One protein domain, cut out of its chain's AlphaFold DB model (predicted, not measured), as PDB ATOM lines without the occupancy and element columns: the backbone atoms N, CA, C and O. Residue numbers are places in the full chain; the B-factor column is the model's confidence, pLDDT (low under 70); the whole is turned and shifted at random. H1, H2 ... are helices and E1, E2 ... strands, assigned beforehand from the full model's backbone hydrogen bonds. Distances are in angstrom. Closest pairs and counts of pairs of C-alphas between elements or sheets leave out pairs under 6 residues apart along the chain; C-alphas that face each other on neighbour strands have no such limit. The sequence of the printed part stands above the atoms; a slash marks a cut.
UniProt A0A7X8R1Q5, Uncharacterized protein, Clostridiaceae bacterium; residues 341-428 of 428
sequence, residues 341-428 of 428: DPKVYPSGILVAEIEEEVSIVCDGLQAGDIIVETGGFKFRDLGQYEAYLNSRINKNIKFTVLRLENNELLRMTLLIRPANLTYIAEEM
ATOM      1  N   ASP A 341     -14.559 -44.555  34.672       93.69
ATOM      2  CA  ASP A 341     -15.838 -45.248  34.822       93.69
ATOM      3  C   ASP A 341     -16.938 -44.224  35.175       93.69
ATOM      4  O   ASP A 341     -16.805 -43.544  36.199       93.69
ATOM      5  N   PRO A 342     -18.037 -44.117  34.403       92.31
ATOM      6  CA  PRO A 342     -19.163 -43.236  34.723       92.31
ATOM      7  C   PRO A 342     -19.839 -43.546  36.068       92.31
ATOM      8  O   PRO A 342     -20.461 -42.665  36.650       92.31
ATOM      9  N   LYS A 343     -19.698 -44.757  36.617       89.62
ATOM     10  CA  LYS A 343     -20.154 -45.081  37.983       89.62
ATOM     11  C   LYS A 343     -19.210 -44.535  39.051       89.62
ATOM     12  O   LYS A 343     -19.612 -44.290  40.190       89.62
ATOM     13  N   VAL A 344     -17.933 -44.363  38.711       92.06
ATOM     14  CA  VAL A 344     -16.936 -43.789  39.619       92.06
ATOM     15  C   VAL A 344     -16.948 -42.268  39.535       92.06
ATOM     16  O   VAL A 344     -16.979 -41.640  40.589       92.06
ATOM     17  N   TYR A 345     -16.975 -41.702  38.330       93.75
ATOM     18  CA  TYR A 345     -17.043 -40.267  38.061       93.75
ATOM     19  C   TYR A 345     -18.229 -39.983  37.123       93.75
ATOM     20  O   TYR A 345     -18.076 -40.060  35.897       93.75
ATOM     21  N   PRO A 346     -19.425 -39.707  37.678       91.44
ATOM     22  CA  PRO A 346     -20.642 -39.521  36.886       91.44
ATOM     23  C   PRO A 346     -20.610 -38.285  35.993       91.44
ATOM     24  O   PRO A 346     -21.185 -38.323  34.908       91.44
ATOM     25  N   SER A 347     -19.926 -37.230  36.435       94.25
ATOM     26  CA  SER A 347     -19.631 -36.038  35.647       94.25
ATOM     27  C   SER A 347     -18.262 -35.471  36.029       94.25
ATOM     28  O   SER A 347     -17.741 -35.757  37.114       94.25
ATOM     29  N   GLY A 348     -17.666 -34.713  35.114       96.06
ATOM     30  CA  GLY A 348     -16.457 -33.933  35.328       96.06
ATOM     31  C   GLY A 348     -16.704 -32.458  35.034       96.06
ATOM     32  O   GLY A 348     -17.327 -32.119  34.036       96.06
ATOM     33  N   ILE A 349     -16.206 -31.574  35.895       97.31
ATOM     34  CA  ILE A 349     -16.247 -30.129  35.668       97.31
ATOM     35  C   ILE A 349     -14.885 -29.710  35.125       97.31
ATOM     36  O   ILE A 349     -13.917 -29.600  35.880       97.31
ATOM     37  N   LEU A 350     -14.803 -29.543  33.811       97.38
ATOM     38  CA  LEU A 350     -13.615 -29.083  33.113       97.38
ATOM     39  C   LEU A 350     -13.368 -27.609  33.426       97.38
ATOM     40  O   LEU A 350     -14.246 -26.773  33.236       97.38
ATOM     41  N   VAL A 351     -12.153 -27.281  33.845       97.00
ATOM     42  CA  VAL A 351     -11.645 -25.909  33.865       97.00
ATOM     43  C   VAL A 351     -11.268 -25.547  32.429       97.00
ATOM     44  O   VAL A 351     -10.215 -25.958  31.944       97.00
ATOM     45  N   ALA A 352     -12.150 -24.834  31.732       94.88
ATOM     46  CA  ALA A 352     -11.928 -24.393  30.360       94.88
ATOM     47  C   ALA A 352     -10.889 -23.265  30.316       94.88
ATOM     48  O   ALA A 352      -9.923 -23.349  29.562       94.88
ATOM     49  N   GLU A 353     -11.043 -22.266  31.189       95.25
ATOM     50  CA  GLU A 353     -10.133 -21.125  31.296       95.25
ATOM     51  C   GLU A 353      -9.953 -20.700  32.751       95.25
ATOM     52  O   GLU A 353     -10.894 -20.752  33.542       95.25
ATOM     53  N   ILE A 354      -8.744 -20.274  33.113       95.56
ATOM     54  CA  ILE A 354      -8.409 -19.756  34.443       95.56
ATOM     55  C   ILE A 354      -7.204 -18.821  34.339       95.56
ATOM     56  O   ILE A 354      -6.235 -19.120  33.641       95.56
ATOM     57  N   GLU A 355      -7.255 -17.688  35.035       95.62
ATOM     58  CA  GLU A 355      -6.139 -16.742  35.075       95.62
ATOM     59  C   GLU A 355      -4.966 -17.293  35.903       95.62
ATOM     60  O   GLU A 355      -5.160 -17.978  36.910       95.62
ATOM     61  N   GLU A 356      -3.732 -16.951  35.522       93.81
ATOM     62  CA  GLU A 356      -2.512 -17.429  36.194       93.81
ATOM     63  C   GLU A 356      -2.470 -17.027  37.681       93.81
ATOM     64  O   GLU A 356      -2.099 -17.826  38.541       93.81
ATOM     65  N   GLU A 357      -2.935 -15.819  38.013       94.19
ATOM     66  CA  GLU A 357      -3.024 -15.347  39.400       94.19
ATOM     67  C   GLU A 357      -3.989 -16.205  40.234       94.19
ATOM     68  O   GLU A 357      -3.683 -16.576  41.372       94.19
ATOM     69  N   VAL A 358      -5.135 -16.578  39.652       93.81
ATOM     70  CA  VAL A 358      -6.134 -17.445  40.292       93.81
ATOM     71  C   VAL A 358      -5.585 -18.861  40.444       93.81
ATOM     72  O   VAL A 358      -5.746 -19.464  41.508       93.81
ATOM     73  N   SER A 359      -4.890 -19.369  39.422       94.38
ATOM     74  CA  SER A 359      -4.230 -20.677  39.434       94.38
ATOM     75  C   SER A 359      -3.268 -20.817  40.617       94.38
ATOM     76  O   SER A 359      -3.385 -21.759  41.406       94.38
ATOM     77  N   ILE A 360      -2.383 -19.832  40.818       92.75
ATOM     78  CA  ILE A 360      -1.404 -19.816  41.918       92.75
ATOM     79  C   ILE A 360      -2.104 -19.833  43.285       92.75
ATOM     80  O   ILE A 360      -1.689 -20.551  44.197       92.75
ATOM     81  N   VAL A 361      -3.179 -19.056  43.441       92.56
ATOM     82  CA  VAL A 361      -3.933 -18.965  44.703       92.56
ATOM     83  C   VAL A 361      -4.776 -20.221  44.968       92.56
ATOM     84  O   VAL A 361      -5.051 -20.542  46.128       92.56
ATOM     85  N   CYS A 362      -5.163 -20.947  43.920       92.44
ATOM     86  CA  CYS A 362      -5.970 -22.166  43.979       92.44
ATOM     87  C   CYS A 362      -5.123 -23.444  43.878       92.44
ATOM     88  O   CYS A 362      -5.556 -24.427  43.277       92.44
ATOM     89  N   ASP A 363      -3.934 -23.435  44.491       94.19
ATOM     90  CA  ASP A 363      -3.060 -24.611  44.625       94.19
ATOM     91  C   ASP A 363      -2.626 -25.205  43.268       94.19
ATOM     92  O   ASP A 363      -2.410 -26.406  43.134       94.19
ATOM     93  N   GLY A 364      -2.511 -24.357  42.240       93.69
ATOM     94  CA  GLY A 364      -2.087 -24.749  40.897       93.69
ATOM     95  C   GLY A 364      -3.185 -25.380  40.039       93.69
ATOM     96  O   GLY A 364      -2.859 -26.137  39.124       93.69
ATOM     97  N   LEU A 365      -4.466 -25.102  40.320       96.62
ATOM     98  CA  LEU A 365      -5.571 -25.434  39.409       96.62
ATOM     99  C   LEU A 365      -5.330 -24.749  38.059       96.62
ATOM    100  O   LEU A 365      -5.071 -23.549  38.028       96.62
ATOM    101  N   GLN A 366      -5.409 -25.479  36.953       95.44
ATOM    102  CA  GLN A 366      -5.074 -24.955  35.625       95.44
ATOM    103  C   GLN A 366      -6.138 -25.320  34.588       95.44
ATOM    104  O   GLN A 366      -6.933 -26.234  34.798       95.44
ATOM    105  N   ALA A 367      -6.136 -24.625  33.450       96.06
ATOM    106  CA  ALA A 367      -6.979 -24.996  32.319       96.06
ATOM    107  C   ALA A 367      -6.661 -26.433  31.864       96.06
ATOM    108  O   ALA A 367      -5.495 -26.824  31.777       96.06
ATOM    109  N   GLY A 368      -7.698 -27.227  31.606       95.50
ATOM    110  CA  GLY A 368      -7.592 -28.655  31.296       95.50
ATOM    111  C   GLY A 368      -7.719 -29.598  32.501       95.50
ATOM    112  O   GLY A 368      -7.762 -30.814  32.324       95.50
ATOM    113  N   ASP A 369      -7.812 -29.068  33.720       97.62
ATOM    114  CA  ASP A 369      -8.139 -29.859  34.905       97.62
ATOM    115  C   ASP A 369      -9.620 -30.252  34.933       97.62
ATOM    116  O   ASP A 369     -10.494 -29.424  34.678       97.62
ATOM    117  N   ILE A 370      -9.925 -31.498  35.312       98.00
ATOM    118  CA  ILE A 370     -11.302 -31.993  35.457       98.00
ATOM    119  C   ILE A 370     -11.609 -32.218  36.940       98.00
ATOM    120  O   ILE A 370     -11.097 -33.147  37.566       98.00
ATOM    121  N   ILE A 371     -12.471 -31.390  37.525       97.62
ATOM    122  CA  ILE A 371     -12.895 -31.510  38.923       97.62
ATOM    123  C   ILE A 371     -14.007 -32.562  39.023       97.62
ATOM    124  O   ILE A 371     -15.038 -32.445  38.368       97.62
ATOM    125  N   VAL A 372     -13.825 -33.582  39.869       96.81
ATOM    126  CA  VAL A 372     -14.740 -34.746  39.917       96.81
ATOM    127  C   VAL A 372     -15.320 -35.051  41.299       96.81
ATOM    128  O   VAL A 372     -16.386 -35.658  41.412       96.81
ATOM    129  N   GLU A 373     -14.647 -34.655  42.382       95.19
ATOM    130  CA  GLU A 373     -15.055 -35.034  43.741       95.19
ATOM    131  C   GLU A 373     -14.562 -34.029  44.791       95.19
ATOM    132  O   GLU A 373     -13.505 -33.419  44.653       95.19
ATOM    133  N   THR A 374     -15.281 -33.914  45.904       92.69
ATOM    134  CA  THR A 374     -14.815 -33.256  47.128       92.69
ATOM    135  C   THR A 374     -15.206 -34.057  48.369       92.69
ATOM    136  O   THR A 374     -16.372 -34.370  48.583       92.69
ATOM    137  N   GLY A 375     -14.237 -34.392  49.227       80.31
ATOM    138  CA  GLY A 375     -14.507 -34.998  50.539       80.31
ATOM    139  C   GLY A 375     -15.397 -36.253  50.521       80.31
ATOM    140  O   GLY A 375     -16.213 -36.410  51.428       80.31
ATOM    141  N   GLY A 376     -15.275 -37.115  49.505       81.19
ATOM    142  CA  GLY A 376     -16.120 -38.302  49.327       81.19
ATOM    143  C   GLY A 376     -17.416 -38.062  48.545       81.19
ATOM    144  O   GLY A 376     -18.116 -39.023  48.232       81.19
ATOM    145  N   PHE A 377     -17.756 -36.809  48.226       88.25
ATOM    146  CA  PHE A 377     -18.905 -36.443  47.402       88.25
ATOM    147  C   PHE A 377     -18.478 -36.270  45.944       88.25
ATOM    148  O   PHE A 377     -17.700 -35.373  45.624       88.25
ATOM    149  N   LYS A 378     -18.993 -37.131  45.067       92.38
ATOM    150  CA  LYS A 378     -18.730 -37.103  43.624       92.38
ATOM    151  C   LYS A 378     -19.738 -36.193  42.944       92.38
ATOM    152  O   LYS A 378     -20.937 -36.323  43.193       92.38
ATOM    153  N   PHE A 379     -19.257 -35.299  42.093       94.44
ATOM    154  CA  PHE A 379     -20.143 -34.417  41.349       94.44
ATOM    155  C   PHE A 379     -20.865 -35.198  40.259       94.44
ATOM    156  O   PHE A 379     -20.287 -36.059  39.591       94.44
ATOM    157  N   ARG A 380     -22.160 -34.920  40.122       92.38
ATOM    158  CA  ARG A 380     -22.998 -35.544  39.097       92.38
ATOM    159  C   ARG A 380     -23.451 -34.573  38.033       92.38
ATOM    160  O   ARG A 380     -23.776 -35.043  36.954       92.38
ATOM    161  N   ASP A 381     -23.444 -33.284  38.330       94.06
ATOM    162  CA  ASP A 381     -23.741 -32.210  37.395       94.06
ATOM    163  C   ASP A 381     -23.068 -30.904  37.854       94.06
ATOM    164  O   ASP A 381     -22.598 -30.809  39.001       94.06
ATOM    165  N   LEU A 382     -23.026 -29.900  36.972       92.62
ATOM    166  CA  LEU A 382     -22.458 -28.582  37.274       92.62
ATOM    167  C   LEU A 382     -23.224 -27.851  38.384       92.62
ATOM    168  O   LEU A 382     -22.611 -27.217  39.242       92.62
ATOM    169  N   GLY A 383     -24.547 -28.000  38.443       91.31
ATOM    170  CA  GLY A 383     -25.381 -27.359  39.461       91.31
ATOM    171  C   GLY A 383     -25.065 -27.828  40.887       91.31
ATOM    172  O   GLY A 383     -25.055 -27.027  41.821       91.31
ATOM    173  N   GLN A 384     -24.748 -29.111  41.082       92.25
ATOM    174  CA  GLN A 384     -24.292 -29.667  42.360       92.25
ATOM    175  C   GLN A 384     -22.956 -29.070  42.774       92.25
ATOM    176  O   GLN A 384     -22.756 -28.760  43.951       92.25
ATOM    177  N   TYR A 385     -22.049 -28.917  41.813       93.31
ATOM    178  CA  TYR A 385     -20.760 -28.290  42.036       93.31
ATOM    179  C   TYR A 385     -20.919 -26.811  42.435       93.31
ATOM    180  O   TYR A 385     -20.425 -26.406  43.490       93.31
ATOM    181  N   GLU A 386     -21.696 -26.031  41.683       93.06
ATOM    182  CA  GLU A 386     -21.971 -24.618  41.972       93.06
ATOM    183  C   GLU A 386     -22.678 -24.422  43.319       93.06
ATOM    184  O   GLU A 386     -22.268 -23.596  44.141       93.06
ATOM    185  N   ALA A 387     -23.713 -25.220  43.606       91.38
ATOM    186  CA  ALA A 387     -24.405 -25.190  44.892       91.38
ATOM    187  C   ALA A 387     -23.447 -25.505  46.051       91.38
ATOM    188  O   ALA A 387     -23.513 -24.881  47.119       91.38
ATOM    189  N   TYR A 388     -22.521 -26.444  45.840       90.56
ATOM    190  CA  TYR A 388     -21.511 -26.783  46.828       90.56
ATOM    191  C   TYR A 388     -20.539 -25.622  47.075       90.56
ATOM    192  O   TYR A 388     -20.327 -25.270  48.241       90.56
ATOM    193  N   LEU A 389     -20.015 -24.982  46.020       90.88
ATOM    194  CA  LEU A 389     -19.168 -23.786  46.135       90.88
ATOM    195  C   LEU A 389     -19.879 -22.666  46.908       90.88
ATOM    196  O   LEU A 389     -19.341 -22.155  47.894       90.88
ATOM    197  N   ASN A 390     -21.121 -22.357  46.525       89.44
ATOM    198  CA  ASN A 390     -21.931 -21.292  47.121       89.44
ATOM    199  C   ASN A 390     -22.207 -21.520  48.614       89.44
ATOM    200  O   ASN A 390     -22.221 -20.581  49.411       89.44
ATOM    201  N   SER A 391     -22.363 -22.775  49.039       89.00
ATOM    202  CA  SER A 391     -22.574 -23.109  50.454       89.00
ATOM    203  C   SER A 391     -21.310 -22.993  51.326       89.00
ATOM    204  O   SER A 391     -21.402 -22.992  52.559       89.00
ATOM    205  N   ARG A 392     -20.112 -22.915  50.723       87.06
ATOM    206  CA  ARG A 392     -18.813 -23.011  51.422       87.06
ATOM    207  C   ARG A 392     -17.789 -21.948  51.013       87.06
ATOM    208  O   ARG A 392     -16.598 -22.149  51.237       87.06
ATOM    209  N   ILE A 393     -18.256 -20.794  50.537       85.81
ATOM    210  CA  ILE A 393     -17.450 -19.685  49.987       85.81
ATOM    211  C   ILE A 393     -16.165 -19.384  50.787       85.81
ATOM    212  O   ILE A 393     -15.087 -19.225  50.220       85.81
ATOM    213  N   ASN A 394     -16.246 -19.364  52.122       87.88
ATOM    214  CA  ASN A 394     -15.145 -18.952  53.002       87.88
ATOM    215  C   ASN A 394     -14.273 -20.084  53.570       87.88
ATOM    216  O   ASN A 394     -13.462 -19.827  54.461       87.88
ATOM    217  N   LYS A 395     -14.433 -21.327  53.112       89.88
ATOM    218  CA  LYS A 395     -13.656 -22.472  53.610       89.88
ATOM    219  C   LYS A 395     -12.700 -22.979  52.539       89.88
ATOM    220  O   LYS A 395     -13.053 -23.008  51.369       89.88
ATOM    221  N   ASN A 396     -11.524 -23.436  52.960       91.38
ATOM    222  CA  ASN A 396     -10.646 -24.204  52.084       91.38
ATOM    223  C   ASN A 396     -11.242 -25.603  51.894       91.38
ATOM    224  O   ASN A 396     -11.607 -26.273  52.865       91.38
ATOM    225  N   ILE A 397     -11.347 -26.027  50.643       93.25
ATOM    226  CA  ILE A 397     -11.990 -27.261  50.214       93.25
ATOM    227  C   ILE A 397     -10.958 -28.097  49.475       93.25
ATOM    228  O   ILE A 397     -10.241 -27.598  48.615       93.25
ATOM    229  N   LYS A 398     -10.895 -29.387  49.803       95.12
ATOM    230  CA  LYS A 398     -10.112 -30.345  49.026       95.12
ATOM    231  C   LYS A 398     -10.951 -30.830  47.852       95.12
ATOM    232  O   LYS A 398     -11.992 -31.460  48.073       95.12
ATOM    233  N   PHE A 399     -10.493 -30.544  46.646       96.06
ATOM    234  CA  PHE A 399     -11.042 -31.087  45.414       96.06
ATOM    235  C   PHE A 399     -10.141 -32.191  44.891       96.06
ATOM    236  O   PHE A 399      -8.920 -32.080  44.935       96.06
ATOM    237  N   THR A 400     -10.756 -33.263  44.408       97.12
ATOM    238  CA  THR A 400     -10.089 -34.244  43.562       97.12
ATOM    239  C   THR A 400     -10.204 -33.772  42.126       97.12
ATOM    240  O   THR A 400     -11.312 -33.520  41.642       97.12
ATOM    241  N   VAL A 401      -9.057 -33.686  41.469       97.31
ATOM    242  CA  VAL A 401      -8.917 -33.239  40.088       97.31
ATOM    243  C   VAL A 401      -8.269 -34.354  39.282       97.31
ATOM    244  O   VAL A 401      -7.381 -35.040  39.789       97.31
ATOM    245  N   LEU A 402      -8.728 -34.560  38.054       97.56
ATOM    246  CA  LEU A 402      -8.058 -35.395  37.066       97.56
ATOM    247  C   LEU A 402      -7.314 -34.478  36.098       97.56
ATOM    248  O   LEU A 402      -7.926 -33.593  35.504       97.56
ATOM    249  N   ARG A 403      -6.007 -34.687  35.962       97.25
ATOM    250  CA  ARG A 403      -5.129 -33.910  35.085       97.25
ATOM    251  C   ARG A 403      -4.512 -34.824  34.042       97.25
ATOM    252  O   ARG A 403      -4.012 -35.892  34.387       97.25
ATOM    253  N   LEU A 404      -4.546 -34.411  32.780       96.00
ATOM    254  CA  LEU A 404      -3.918 -35.162  31.702       96.00
ATOM    255  C   LEU A 404      -2.399 -34.944  31.719       96.00
ATOM    256  O   LEU A 404      -1.925 -33.836  31.476       96.00
ATOM    257  N   GLU A 405      -1.638 -36.008  31.958       93.75
ATOM    258  CA  GLU A 405      -0.177 -36.024  31.851       93.75
ATOM    259  C   GLU A 405       0.257 -37.269  31.072       93.75
ATOM    260  O   GLU A 405      -0.169 -38.377  31.375       93.75
ATOM    261  N   ASN A 406       1.114 -37.109  30.057       89.81
ATOM    262  CA  ASN A 406       1.619 -38.224  29.239       89.81
ATOM    263  C   ASN A 406       0.518 -39.153  28.672       89.81
ATOM    264  O   ASN A 406       0.710 -40.365  28.614       89.81
ATOM    265  N   ASN A 407      -0.611 -38.583  28.229       89.19
ATOM    266  CA  ASN A 407      -1.805 -39.296  27.742       89.19
ATOM    267  C   ASN A 407      -2.540 -40.154  28.789       89.19
ATOM    268  O   ASN A 407      -3.318 -41.025  28.411       89.19
ATOM    269  N   GLU A 408      -2.340 -39.904  30.082       92.62
ATOM    270  CA  GLU A 408      -3.094 -40.556  31.154       92.62
ATOM    271  C   GLU A 408      -3.708 -39.516  32.099       92.62
ATOM    272  O   GLU A 408      -3.097 -38.494  32.418       92.62
ATOM    273  N   LEU A 409      -4.935 -39.770  32.564       95.81
ATOM    274  CA  LEU A 409      -5.594 -38.932  33.567       95.81
ATOM    275  C   LEU A 409      -5.094 -39.288  34.972       95.81
ATOM    276  O   LEU A 409      -5.500 -40.287  35.569       95.81
ATOM    277  N   LEU A 410      -4.235 -38.436  35.526       96.06
ATOM    278  CA  LEU A 410      -3.703 -38.579  36.874       96.06
ATOM    279  C   LEU A 410      -4.611 -37.917  37.904       96.06
ATOM    280  O   LEU A 410      -5.078 -36.791  37.744       96.06
ATOM    281  N   ARG A 411      -4.832 -38.623  39.013       95.62
ATOM    282  CA  ARG A 411      -5.628 -38.126  40.133       95.62
ATOM    283  C   ARG A 411      -4.781 -37.257  41.058       95.62
ATOM    284  O   ARG A 411      -3.831 -37.737  41.674       95.62
ATOM    285  N   MET A 412      -5.215 -36.021  41.255       95.25
ATOM    286  CA  MET A 412      -4.613 -35.036  42.145       95.25
ATOM    287  C   MET A 412      -5.604 -34.555  43.205       95.25
ATOM    288  O   MET A 412      -6.816 -34.737  43.090       95.25
ATOM    289  N   THR A 413      -5.089 -33.952  44.276       96.19
ATOM    290  CA  THR A 413      -5.907 -33.269  45.284       96.19
ATOM    291  C   THR A 413      -5.421 -31.842  45.441       96.19
ATOM    292  O   THR A 413      -4.276 -31.651  45.838       96.19
ATOM    293  N   LEU A 414      -6.300 -30.878  45.177       96.06
ATOM    294  CA  LEU A 414      -6.013 -29.448  45.271       96.06
ATOM    295  C   LEU A 414      -6.806 -28.817  46.416       96.06
ATOM    296  O   LEU A 414      -7.962 -29.186  46.663       96.06
ATOM    297  N   LEU A 415      -6.193 -27.876  47.130       94.88
ATOM    298  CA  LEU A 415      -6.834 -27.121  48.201       94.88
ATOM    299  C   LEU A 415      -7.304 -25.750  47.699       94.88
ATOM    300  O   LEU A 415      -6.541 -24.793  47.653       94.88
ATOM    301  N   ILE A 416      -8.596 -25.634  47.402       93.88
ATOM    302  CA  ILE A 416      -9.176 -24.444  46.774       93.88
ATOM    303  C   ILE A 416     -10.081 -23.717  47.762       93.88
ATOM    304  O   ILE A 416     -10.884 -24.330  48.471       93.88
ATOM    305  N   ARG A 417      -9.984 -22.388  47.796       92.88
ATOM    306  CA  ARG A 417     -10.939 -21.531  48.500       92.88
ATOM    307  C   ARG A 417     -11.925 -20.949  47.481       92.88
ATOM    308  O   ARG A 417     -11.494 -20.124  46.683       92.88
ATOM    309  N   PRO A 418     -13.225 -21.303  47.514       92.44
ATOM    310  CA  PRO A 418     -14.170 -20.871  46.480       92.44
ATOM    311  C   PRO A 418     -14.285 -19.352  46.318       92.44
ATOM    312  O   PRO A 418     -14.501 -18.883  45.214       92.44
ATOM    313  N   ALA A 419     -14.092 -18.572  47.389       92.38
ATOM    314  CA  ALA A 419     -14.072 -17.105  47.310       92.38
ATOM    315  C   ALA A 419     -12.999 -16.533  46.363       92.38
ATOM    316  O   ALA A 419     -13.126 -15.390  45.942       92.38
ATOM    317  N   ASN A 420     -11.947 -17.300  46.078       91.25
ATOM    318  CA  ASN A 420     -10.847 -16.887  45.211       91.25
ATOM    319  C   ASN A 420     -10.966 -17.494  43.807       91.25
ATOM    320  O   ASN A 420     -10.095 -17.257  42.982       91.25
ATOM    321  N   LEU A 421     -11.980 -18.328  43.565       92.00
ATOM    322  CA  LEU A 421     -12.094 -19.134  42.361       92.00
ATOM    323  C   LEU A 421     -12.925 -18.384  41.311       92.00
ATOM    324  O   LEU A 421     -14.152 -18.367  41.387       92.00
ATOM    325  N   THR A 422     -12.240 -17.801  40.329       93.06
ATOM    326  CA  THR A 422     -12.838 -17.171  39.142       93.06
ATOM    327  C   THR A 422     -12.275 -17.859  37.908       93.06
ATOM    328  O   THR A 422     -11.065 -17.842  37.697       93.06
ATOM    329  N   TYR A 423     -13.132 -18.525  37.139       94.56
ATOM    330  CA  TYR A 423     -12.727 -19.373  36.022       94.56
ATOM    331  C   TYR A 423     -13.943 -19.713  35.153       94.56
ATOM    332  O   TYR A 423     -15.084 -19.477  35.562       94.56
ATOM    333  N   ILE A 424     -13.692 -20.294  33.985       93.56
ATOM    334  CA  ILE A 424     -14.721 -20.736  33.044       93.56
ATOM    335  C   ILE A 424     -14.766 -22.254  33.093       93.56
ATOM    336  O   ILE A 424     -13.729 -22.920  33.027       93.56
ATOM    337  N   ALA A 425     -15.963 -22.792  33.295       94.44
ATOM    338  CA  ALA A 425     -16.179 -24.196  33.591       94.44
ATOM    339  C   ALA A 425     -17.113 -24.825  32.569       94.44
ATOM    340  O   ALA A 425     -18.163 -24.266  32.270       94.44
ATOM    341  N   GLU A 426     -16.779 -26.030  32.127       94.62
ATOM    342  CA  GLU A 426     -17.619 -26.804  31.228       94.62
ATOM    343  C   GLU A 426     -17.909 -28.183  31.809       94.62
ATOM    344  O   GLU A 426     -17.038 -28.842  32.372       94.62
ATOM    345  N   GLU A 427     -19.153 -28.634  31.698       94.44
ATOM    346  CA  GLU A 427     -19.553 -29.931  32.240       94.44
ATOM    347  C   GLU A 427     -19.377 -31.039  31.197       94.44
ATOM    348  O   GLU A 427     -19.804 -30.915  30.044       94.44
ATOM    349  N   MET A 428     -18.761 -32.136  31.635       91.50
ATOM    350  CA  MET A 428     -18.517 -33.360  30.878       91.50
ATOM    351  C   MET A 428     -19.213 -34.542  31.527       91.50
ATOM    352  O   MET A 428     -19.268 -34.650  32.776       91.50
TER     353      MET A 428
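This is residues 341 to 428 of the 428 residues of an uncharacterized protein of Clostridiaceae bacterium (UniProt A0A7X8R1Q5). One strongly twisted sheet of five strands makes the body, like an open barrel that does not close: the hairpin of E3 and E4 makes one end of the sheet, E1 and E5 the other, and E2 joins them. H2 packs beside the sheet near E2, E1 and E5, while the shorter H1 lies on another side of the body, away from H2. The printed part has 88 residues, with two named helices and five named strands in the chain order E1 H1 E2 H2 E3 E4 E5; the sheet's order is E4 E3 E2 E1 E5, antiparallel throughout, and the class is mixed, helices and strands. It is compact and rounded, with a radius of gyration of the C-alphas of 12.0 A and spans of 32 by 27 by 20 A.

Begin with the two longest strands: E3, residues 397 to 405, runs 23.5 A, and E4, residues 408 to 416, runs 23.3 A. Look next at E2, residues 370 to 374. Find C-alpha 349 at (-16.247, -30.129, 35.668); there E1 begins, and it runs to residue 354 over 13.1 A. E5, residues 423 to 427, also covers 13.1 A and ends with C-alpha 427 at (-19.553, -29.931, 32.240). H2, residues 382 to 391, is 14.3 A long from C-alpha 382 at (-22.458, -28.582, 37.274). H1 holds residues 356 to 361.

Start at edge strand E4, which forms a hairpin with E3: N 401 and O 412 are 3.0 A apart, within hydrogen-bond range. Beside E3 look for E2, at 150 degrees, with N 402 and O 370 at 2.8 A. Between E2 and E1 the directions differ by 118 degrees, and N 371 and O 349 are 2.8 A apart. E5, the other edge strand, has N 426 and O 350 of E1 at 2.9 A. H2 is on the sheet at a height of 8.8 A, only just over none of its strands, with 2 C-alphas each falling on E2 and E1; the closest C-alphas of H2 and E5 are those of Leu 382 and Glu 427, 6.0 A apart. H1 is on the sheet only just, with 5 pairs of C-alphas within 10 A, and only grazes it with residues 358 to 361. H1 and H2 are apart. In both helices every O i to N i+4 pair is within hydrogen-bond range.

The two C-alphas farthest apart are those of Ser 391 and Asn 406, 35.6 A. The printed part has no cut and ends at residue 428, the chain's last. No link is long. The mean pLDDT of the printed part is 93.3, and no printed residue is under 70.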